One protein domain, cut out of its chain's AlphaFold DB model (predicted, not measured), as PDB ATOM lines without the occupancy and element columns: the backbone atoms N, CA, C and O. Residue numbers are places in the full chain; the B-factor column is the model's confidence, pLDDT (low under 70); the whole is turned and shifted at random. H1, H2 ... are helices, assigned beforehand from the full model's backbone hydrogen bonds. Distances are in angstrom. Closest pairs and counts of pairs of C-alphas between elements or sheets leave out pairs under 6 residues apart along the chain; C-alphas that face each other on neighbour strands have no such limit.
ATOM      1  N   PRO A   6      22.011 -22.283  64.822       98.19
ATOM      2  CA  PRO A   6      22.422 -20.981  65.348       98.19
ATOM      3  C   PRO A   6      21.889 -20.677  66.753       98.19
ATOM      4  O   PRO A   6      22.647 -20.230  67.603       98.19
ATOM      5  N   THR A   7      20.612 -20.970  67.027       97.50
ATOM      6  CA  THR A   7      20.011 -20.741  68.354       97.50
ATOM      7  C   THR A   7      20.617 -21.650  69.421       97.50
ATOM      8  O   THR A   7      20.847 -21.224  70.548       97.50
ATOM      9  N   ARG A   8      20.889 -22.914  69.080       97.38
ATOM     10  CA  ARG A   8      21.558 -23.849  69.993       97.38
ATOM     11  C   ARG A   8      22.977 -23.375  70.316       97.38
ATOM     12  O   ARG A   8      23.381 -23.437  71.470       97.38
ATOM     13  N   ASP A   9      23.713 -22.920  69.308       98.31
ATOM     14  CA  ASP A   9      25.093 -22.457  69.467       98.31
ATOM     15  C   ASP A   9      25.149 -21.128  70.236       98.31
ATOM     16  O   ASP A   9      26.080 -20.882  70.995       98.31
ATOM     17  N   GLU A  10      24.128 -20.285  70.092       98.38
ATOM     18  CA  GLU A  10      23.949 -19.096  70.920       98.38
ATOM     19  C   GLU A  10      23.703 -19.436  72.386       98.38
ATOM     20  O   GLU A  10      24.408 -18.917  73.246       98.38
ATOM     21  N   LEU A  11      22.791 -20.365  72.672       97.88
ATOM     22  CA  LEU A  11      22.568 -20.824  74.041       97.88
ATOM     23  C   LEU A  11      23.830 -21.473  74.638       97.88
ATOM     24  O   LEU A  11      24.089 -21.318  75.826       97.88
ATOM     25  N   ALA A  12      24.637 -22.162  73.825       98.25
ATOM     26  CA  ALA A  12      25.911 -22.725  74.270       98.25
ATOM     27  C   ALA A  12      26.927 -21.636  74.651       98.25
ATOM     28  O   ALA A  12      27.623 -21.791  75.648       98.25
ATOM     29  N   ARG A  13      26.983 -20.528  73.899       98.25
ATOM     30  CA  ARG A  13      27.813 -19.370  74.268       98.25
ATOM     31  C   ARG A  13      27.350 -18.737  75.574       98.25
ATOM     32  O   ARG A  13      28.178 -18.512  76.436       98.25
ATOM     33  N   VAL A  14      26.046 -18.527  75.755       98.06
ATOM     34  CA  VAL A  14      25.498 -17.993  77.017       98.06
ATOM     35  C   VAL A  14      25.851 -18.908  78.198       98.06
ATOM     36  O   VAL A  14      26.293 -18.438  79.243       98.06
ATOM     37  N   ALA A  15      25.712 -20.226  78.022       98.06
ATOM     38  CA  ALA A  15      26.059 -21.203  79.051       98.06
ATOM     39  C   ALA A  15      27.532 -21.107  79.492       98.06
ATOM     40  O   ALA A  15      27.819 -21.214  80.685       98.06
ATOM     41  N   GLU A  16      28.444 -20.888  78.544       98.00
ATOM     42  CA  GLU A  16      29.877 -20.736  78.801       98.00
ATOM     43  C   GLU A  16      30.214 -19.359  79.393       98.00
ATOM     44  O   GLU A  16      30.806 -19.275  80.469       98.00
ATOM     45  N   ASP A  17      29.797 -18.291  78.711       98.00
ATOM     46  CA  ASP A  17      30.253 -16.921  78.952       98.00
ATOM     47  C   ASP A  17      29.559 -16.270  80.159       98.00
ATOM     48  O   ASP A  17      30.183 -15.510  80.901       98.00
ATOM     49  N   GLU A  18      28.268 -16.550  80.361       96.62
ATOM     50  CA  GLU A  18      27.427 -15.841  81.338       96.62
ATOM     51  C   GLU A  18      27.105 -16.699  82.560       96.62
ATOM     52  O   GLU A  18      27.031 -16.194  83.682       96.62
ATOM     53  N   PHE A  19      26.946 -18.008  82.361       96.12
ATOM     54  CA  PHE A  19      26.540 -18.929  83.422       96.12
ATOM     55  C   PHE A  19      27.679 -19.802  83.966       96.12
ATOM     56  O   PHE A  19      27.444 -20.639  84.837       96.12
ATOM     57  N   GLY A  20      28.917 -19.595  83.511       95.25
ATOM     58  CA  GLY A  20      30.103 -20.236  84.086       95.25
ATOM     59  C   GLY A  20      30.316 -21.688  83.650       95.25
ATOM     60  O   GLY A  20      30.751 -22.510  84.457       95.25
ATOM     61  N   GLY A  21      30.005 -22.013  82.393       96.75
ATOM     62  CA  GLY A  21      30.276 -23.331  81.807       96.75
ATOM     63  C   GLY A  21      29.268 -24.414  82.198       96.75
ATOM     64  O   GLY A  21      29.611 -25.597  82.273       96.75
ATOM     65  N   ILE A  22      28.021 -24.038  82.489       98.19
ATOM     66  CA  ILE A  22      26.961 -25.004  82.809       98.19
ATOM     67  C   ILE A  22      26.496 -25.778  81.569       98.19
ATOM     68  O   ILE A  22      26.752 -25.420  80.422       98.19
ATOM     69  N   SER A  23      25.754 -26.863  81.798       97.88
ATOM     70  CA  SER A  23      25.141 -27.613  80.701       97.88
ATOM     71  C   SER A  23      24.126 -26.772  79.918       97.88
ATOM     72  O   SER A  23      23.454 -25.901  80.470       97.88
ATOM     73  N   LEU A  24      23.932 -27.113  78.642       97.25
ATOM     74  CA  LEU A  24      22.932 -26.465  77.791       97.25
ATOM     75  C   LEU A  24      21.494 -26.613  78.329       97.25
ATOM     76  O   LEU A  24      20.666 -25.734  78.116       97.25
ATOM     77  N   ASP A  25      21.193 -27.719  79.018       97.81
ATOM     78  CA  ASP A  25      19.887 -27.945  79.653       97.81
ATOM     79  C   ASP A  25      19.665 -27.009  80.849       97.81
ATOM     80  O   ASP A  25      18.601 -26.407  80.980       97.81
ATOM     81  N   GLU A  26      20.689 -26.836  81.685       98.31
ATOM     82  CA  GLU A  26      20.658 -25.878  82.793       98.31
ATOM     83  C   GLU A  26      20.493 -24.449  82.268       98.31
ATOM     84  O   GLU A  26      19.601 -23.732  82.714       98.31
ATOM     85  N   ALA A  27      21.268 -24.069  81.248       98.19
ATOM     86  CA  ALA A  27      21.145 -22.758  80.617       98.19
ATOM     87  C   ALA A  27      19.737 -22.540  80.041       98.19
ATOM     88  O   ALA A  27      19.154 -21.471  80.212       98.19
ATOM     89  N   LEU A  28      19.145 -23.563  79.411       97.31
ATOM     90  CA  LEU A  28      17.768 -23.491  78.925       97.31
ATOM     91  C   LEU A  28      16.771 -23.273  80.069       97.31
ATOM     92  O   LEU A  28      15.854 -22.465  79.926       97.31
ATOM     93  N   ARG A  29      16.928 -23.976  81.196       98.06
ATOM     94  CA  ARG A  29      16.052 -23.808  82.365       98.06
ATOM     95  C   ARG A  29      16.142 -22.402  82.945       98.06
ATOM     96  O   ARG A  29      15.095 -21.826  83.242       98.06
ATOM     97  N   ILE A  30      17.343 -21.832  83.027       97.88
ATOM     98  CA  ILE A  30      17.546 -20.445  83.460       97.88
ATOM     99  C   ILE A  30      16.843 -19.478  82.501       97.88
ATOM    100  O   ILE A  30      15.996 -18.706  82.940       97.88
ATOM    101  N   VAL A  31      17.079 -19.583  81.190       97.00
ATOM    102  CA  VAL A  31      16.455 -18.690  80.192       97.00
ATOM    103  C   VAL A  31      14.923 -18.787  80.206       97.00
ATOM    104  O   VAL A  31      14.218 -17.784  80.072       97.00
ATOM    105  N   LEU A  32      14.366 -19.990  80.388       97.62
ATOM    106  CA  LEU A  32      12.916 -20.172  80.518       97.62
ATOM    107  C   LEU A  32      12.370 -19.521  81.795       97.62
ATOM    108  O   LEU A  32      11.303 -18.901  81.759       97.62
ATOM    109  N   PHE A  33      13.098 -19.638  82.906       98.00
ATOM    110  CA  PHE A  33      12.749 -18.977  84.158       98.00
ATOM    111  C   PHE A  33      12.815 -17.448  84.036       98.00
ATOM    112  O   PHE A  33      11.888 -16.759  84.465       98.00
ATOM    113  N   GLU A  34      13.854 -16.911  83.398       97.25
ATOM    114  CA  GLU A  34      14.003 -15.476  83.135       97.25
ATOM    115  C   GLU A  34      12.861 -14.943  82.268       97.25
ATOM    116  O   GLU A  34      12.258 -13.919  82.596       97.25
ATOM    117  N   HIS A  35      12.489 -15.666  81.206       97.94
ATOM    118  CA  HIS A  35      11.349 -15.301  80.367       97.94
ATOM    119  C   HIS A  35      10.036 -15.258  81.163       97.94
ATOM    120  O   HIS A  35       9.265 -14.299  81.052       97.94
ATOM    121  N   ALA A  36       9.779 -16.280  81.986       97.88
ATOM    122  CA  ALA A  36       8.586 -16.334  82.827       97.88
ATOM    123  C   ALA A  36       8.563 -15.196  83.861       97.88
ATOM    124  O   ALA A  36       7.522 -14.557  84.047       97.88
ATOM    125  N   SER A  37       9.712 -14.908  84.475       96.94
ATOM    126  CA  SER A  37       9.904 -13.814  85.429       96.94
ATOM    127  C   SER A  37       9.639 -12.457  84.782       96.94
ATOM    128  O   SER A  37       8.830 -11.681  85.288       96.94
ATOM    129  N   ALA A  38      10.232 -12.195  83.615       97.38
ATOM    130  CA  ALA A  38      10.010 -10.961  82.866       97.38
ATOM    131  C   ALA A  38       8.528 -10.777  82.502       97.38
ATOM    132  O   ALA A  38       7.973  -9.687  82.658       97.38
ATOM    133  N   ALA A  39       7.854 -11.851  82.079       97.12
ATOM    134  CA  ALA A  39       6.426 -11.812  81.781       97.12
ATOM    135  C   ALA A  39       5.565 -11.548  83.031       97.12
ATOM    136  O   ALA A  39       4.553 -10.852  82.938       97.12
ATOM    137  N   ALA A  40       5.937 -12.102  84.188       95.12
ATOM    138  CA  ALA A  40       5.249 -11.851  85.452       95.12
ATOM    139  C   ALA A  40       5.434 -10.402  85.923       95.12
ATOM    140  O   ALA A  40       4.450  -9.737  86.244       95.12
ATOM    141  N   ILE A  41       6.666  -9.889  85.869       94.75
ATOM    142  CA  ILE A  41       6.986  -8.497  86.208       94.75
ATOM    143  C   ILE A  41       6.224  -7.532  85.300       94.75
ATOM    144  O   ILE A  41       5.657  -6.557  85.790       94.75
ATOM    145  N   ALA A  42       6.160  -7.802  83.993       96.31
ATOM    146  CA  ALA A  42       5.413  -6.966  83.054       96.31
ATOM    147  C   ALA A  42       3.913  -6.918  83.389       96.31
ATOM    148  O   ALA A  42       3.312  -5.846  83.339       96.31
ATOM    149  N   ARG A  43       3.320  -8.058  83.774       94.81
ATOM    150  CA  ARG A  43       1.918  -8.133  84.215       94.81
ATOM    151  C   ARG A  43       1.679  -7.319  85.488       94.81
ATOM    152  O   ARG A  43       0.783  -6.488  85.489       94.81
ATOM    153  N   LEU A  44       2.508  -7.500  86.516       95.12
ATOM    154  CA  LEU A  44       2.403  -6.735  87.769       95.12
ATOM    155  C   LEU A  44       2.634  -5.234  87.552       95.12
ATOM    156  O   LEU A  44       1.941  -4.407  88.126       95.12
ATOM    157  N   SER A  45       3.578  -4.861  86.690       93.44
ATOM    158  CA  SER A  45       3.865  -3.448  86.394       93.44
ATOM    159  C   SER A  45       2.705  -2.746  85.683       93.44
ATOM    160  O   SER A  45       2.570  -1.529  85.784       93.44
ATOM    161  N   ALA A  46       1.881  -3.500  84.951       96.94
ATOM    162  CA  ALA A  46       0.699  -2.985  84.270       96.94
ATOM    163  C   ALA A  46      -0.538  -2.887  85.184       96.94
ATOM    164  O   ALA A  46      -1.527  -2.280  84.775       96.94
ATOM    165  N   ASP A  47      -0.482  -3.449  86.396       97.12
ATOM    166  CA  ASP A  47      -1.592  -3.509  87.347       97.12
ATOM    167  C   ASP A  47      -1.142  -3.038  88.749       97.12
ATOM    168  O   ASP A  47      -0.622  -3.824  89.547       97.12
ATOM    169  N   PRO A  48      -1.317  -1.739  89.066       93.94
ATOM    170  CA  PRO A  48      -0.911  -1.177  90.353       93.94
ATOM    171  C   PRO A  48      -1.612  -1.796  91.569       93.94
ATOM    172  O   PRO A  48      -1.028  -1.793  92.652       93.94
ATOM    173  N   GLU A  49      -2.841  -2.297  91.410       96.06
ATOM    174  CA  GLU A  49      -3.593  -2.936  92.494       96.06
ATOM    175  C   GLU A  49      -2.987  -4.307  92.797       96.06
ATOM    176  O   GLU A  49      -2.556  -4.541  93.927       96.06
ATOM    177  N   ALA A  50      -2.792  -5.140  91.770       92.88
ATOM    178  CA  ALA A  50      -2.117  -6.431  91.917       92.88
ATOM    179  C   ALA A  50      -0.680  -6.290  92.457       92.88
ATOM    180  O   ALA A  50      -0.226  -7.097  93.269       92.88
ATOM    181  N   LEU A  51       0.051  -5.246  92.045       93.31
ATOM    182  CA  LEU A  51       1.378  -4.954  92.593       93.31
ATOM    183  C   LEU A  51       1.322  -4.562  94.077       93.31
ATOM    184  O   LEU A  51       2.220  -4.927  94.839       93.31
ATOM    185  N   SER A  52       0.300  -3.806  94.488       94.25
ATOM    186  CA  SER A  52       0.098  -3.435  95.890       94.25
ATOM    187  C   SER A  52      -0.233  -4.656  96.747       94.25
ATOM    188  O   SER A  52       0.332  -4.798  97.831       94.25
ATOM    189  N   GLU A  53      -1.105  -5.543  96.264       93.81
ATOM    190  CA  GLU A  53      -1.447  -6.799  96.943       93.81
ATOM    191  C   GLU A  53      -0.217  -7.696  97.112       93.81
ATOM    192  O   GLU A  53       0.078  -8.130  98.225       93.81
ATOM    193  N   TYR A  54       0.558  -7.889  96.038       90.19
ATOM    194  CA  TYR A  54       1.794  -8.672  96.074       90.19
ATOM    195  C   TYR A  54       2.801  -8.141  97.108       90.19
ATOM    196  O   TYR A  54       3.415  -8.915  97.838       90.19
ATOM    197  N   ARG A  55       2.971  -6.814  97.197       92.12
ATOM    198  CA  ARG A  55       3.868  -6.198  98.190       92.12
ATOM    199  C   ARG A  55       3.376  -6.398  99.616       92.12
ATOM    200  O   ARG A  55       4.180  -6.747 100.472       92.12
ATOM    201  N   ALA A  56       2.080  -6.210  99.854       92.38
ATOM    202  CA  ALA A  56       1.495  -6.411 101.175       92.38
ATOM    203  C   ALA A  56       1.648  -7.868 101.647       92.38
ATOM    204  O   ALA A  56       1.951  -8.111 102.814       92.38
ATOM    205  N   GLU A  57       1.486  -8.837 100.741       90.38
ATOM    206  CA  GLU A  57       1.753 -10.248 101.034       90.38
ATOM    207  C   GLU A  57       3.237 -10.489 101.351       90.38
ATOM    208  O   GLU A  57       3.550 -11.107 102.368       90.38
ATOM    209  N   ALA A  58       4.153  -9.969 100.525       88.62
ATOM    210  CA  ALA A  58       5.593 -10.138 100.717       88.62
ATOM    211  C   ALA A  58       6.085  -9.551 102.053       88.62
ATOM    212  O   ALA A  58       6.820 -10.220 102.777       88.62
ATOM    213  N   GLU A  59       5.628  -8.348 102.412       88.38
ATOM    214  CA  GLU A  59       5.906  -7.721 103.715       88.38
ATOM    215  C   GLU A  59       5.377  -8.575 104.880       88.38
ATOM    216  O   GLU A  59       6.030  -8.701 105.915       88.38
ATOM    217  N   GLY A  60       4.216  -9.216 104.710       84.44
ATOM    218  CA  GLY A  60       3.652 -10.128 105.706       84.44
ATOM    219  C   GLY A  60       4.481 -11.398 105.933       84.44
ATOM    220  O   GLY A  60       4.408 -11.990 107.011       84.44
ATOM    221  N   LEU A  61       5.277 -11.810 104.944       81.69
ATOM    222  CA  LEU A  61       6.117 -13.010 104.990       81.69
ATOM    223  C   LEU A  61       7.567 -12.723 105.410       81.69
ATOM    224  O   LEU A  61       8.233 -13.629 105.906       81.69
ATOM    225  N   GLU A  62       8.044 -11.482 105.271       77.25
ATOM    226  CA  GLU A  62       9.434 -11.068 105.543       77.25
ATOM    227  C   GLU A  62       9.894 -11.340 106.994       77.25
ATOM    228  O   GLU A  62      11.088 -11.444 107.263       77.25
ATOM    229  N   GLY A  63       8.962 -11.511 107.938       66.25
ATOM    230  CA  GLY A  63       9.252 -11.825 109.343       66.25
ATOM    231  C   GLY A  63       9.081 -13.291 109.755       66.25
ATOM    232  O   GLY A  63       9.220 -13.598 110.940       66.25
TER     233      GLY A  63
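What this domain is: This is residues 6 to 63 of the 71 residues of an uncharacterized protein of Kribbella sp. VKM Ac-2527 (UniProt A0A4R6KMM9). One long helix, H2, makes a bar with a shorter helix at each end, H1 beside its first residues and H3 turning off at a corner past its last, so that the three make an open zigzag without a shared core. H1 packs on the bar through residues 11 to 15, while the middle of the bar, residues 32 to 40, stands free. The printed part has 58 residues with three named helices, in the order H1, H2, H3, and no named strand; the class is all helix, with 48 residues in the helices. The whole is extended, with a radius of gyration of the C-alphas of 16.3 A, and its C-alphas span 42 by 27 by 15 A, an outline that is only just flat.

Where its parts are: H2, the longest helix, holds residues 24 to 45, 22 residues, and measures 31.1 A from first to last C-alpha. It begins at C-alpha 24 at (22.932, -26.465, 77.791) and ends at C-alpha 45 at (3.865, -3.448, 86.394). Before it stands H1, residues 6 to 17, 16.2 A long, which begins at C-alpha 6 at (22.422, -20.981, 65.348). After it comes H3, residues 48 to 61, 20.1 A long, which ends at C-alpha 61 at (6.117, -13.010, 104.990).

How they stand to each other: H2 touches both other helices. With residues 24 to 28 alone it touches residues 11 to 15 of H1. The closest C-alphas there are those of Ala 15 and Ala 27, 5.4 A apart. The lines of H1 and H2 are about perpendicular, at 88 degrees. H2 and H3 only just touch, with 3 pairs of C-alphas within 8 A, and they touch only at the corner by their link. H2 touches H3 there with residues 44 to 45 alone, and H3 touches H2 with residues 50 to 51 alone; the closest C-alphas of the two helices are those of Leu 44 and Leu 51, 5.2 A apart. H2 and H3 run opposite ways at a steep tilt of 63 degrees. H1 and H3 are apart. In H1, H2 and H3 every O i to N i+4 pair is within hydrogen-bond range.

The domain as a whole: The two C-alphas farthest apart are those of Pro 6 and Gly 63, 46.8 A. The printed part has no cut. The link from H1 to H2 is short, with 6 residues, and the link from H2 to H3 is tight, with 2 residues. Residues 55 to 63, of which 55 to 61 belong to H3, stand free. The mean pLDDT of the printed part is 94.8, and residue 63 is the one printed residue under 70.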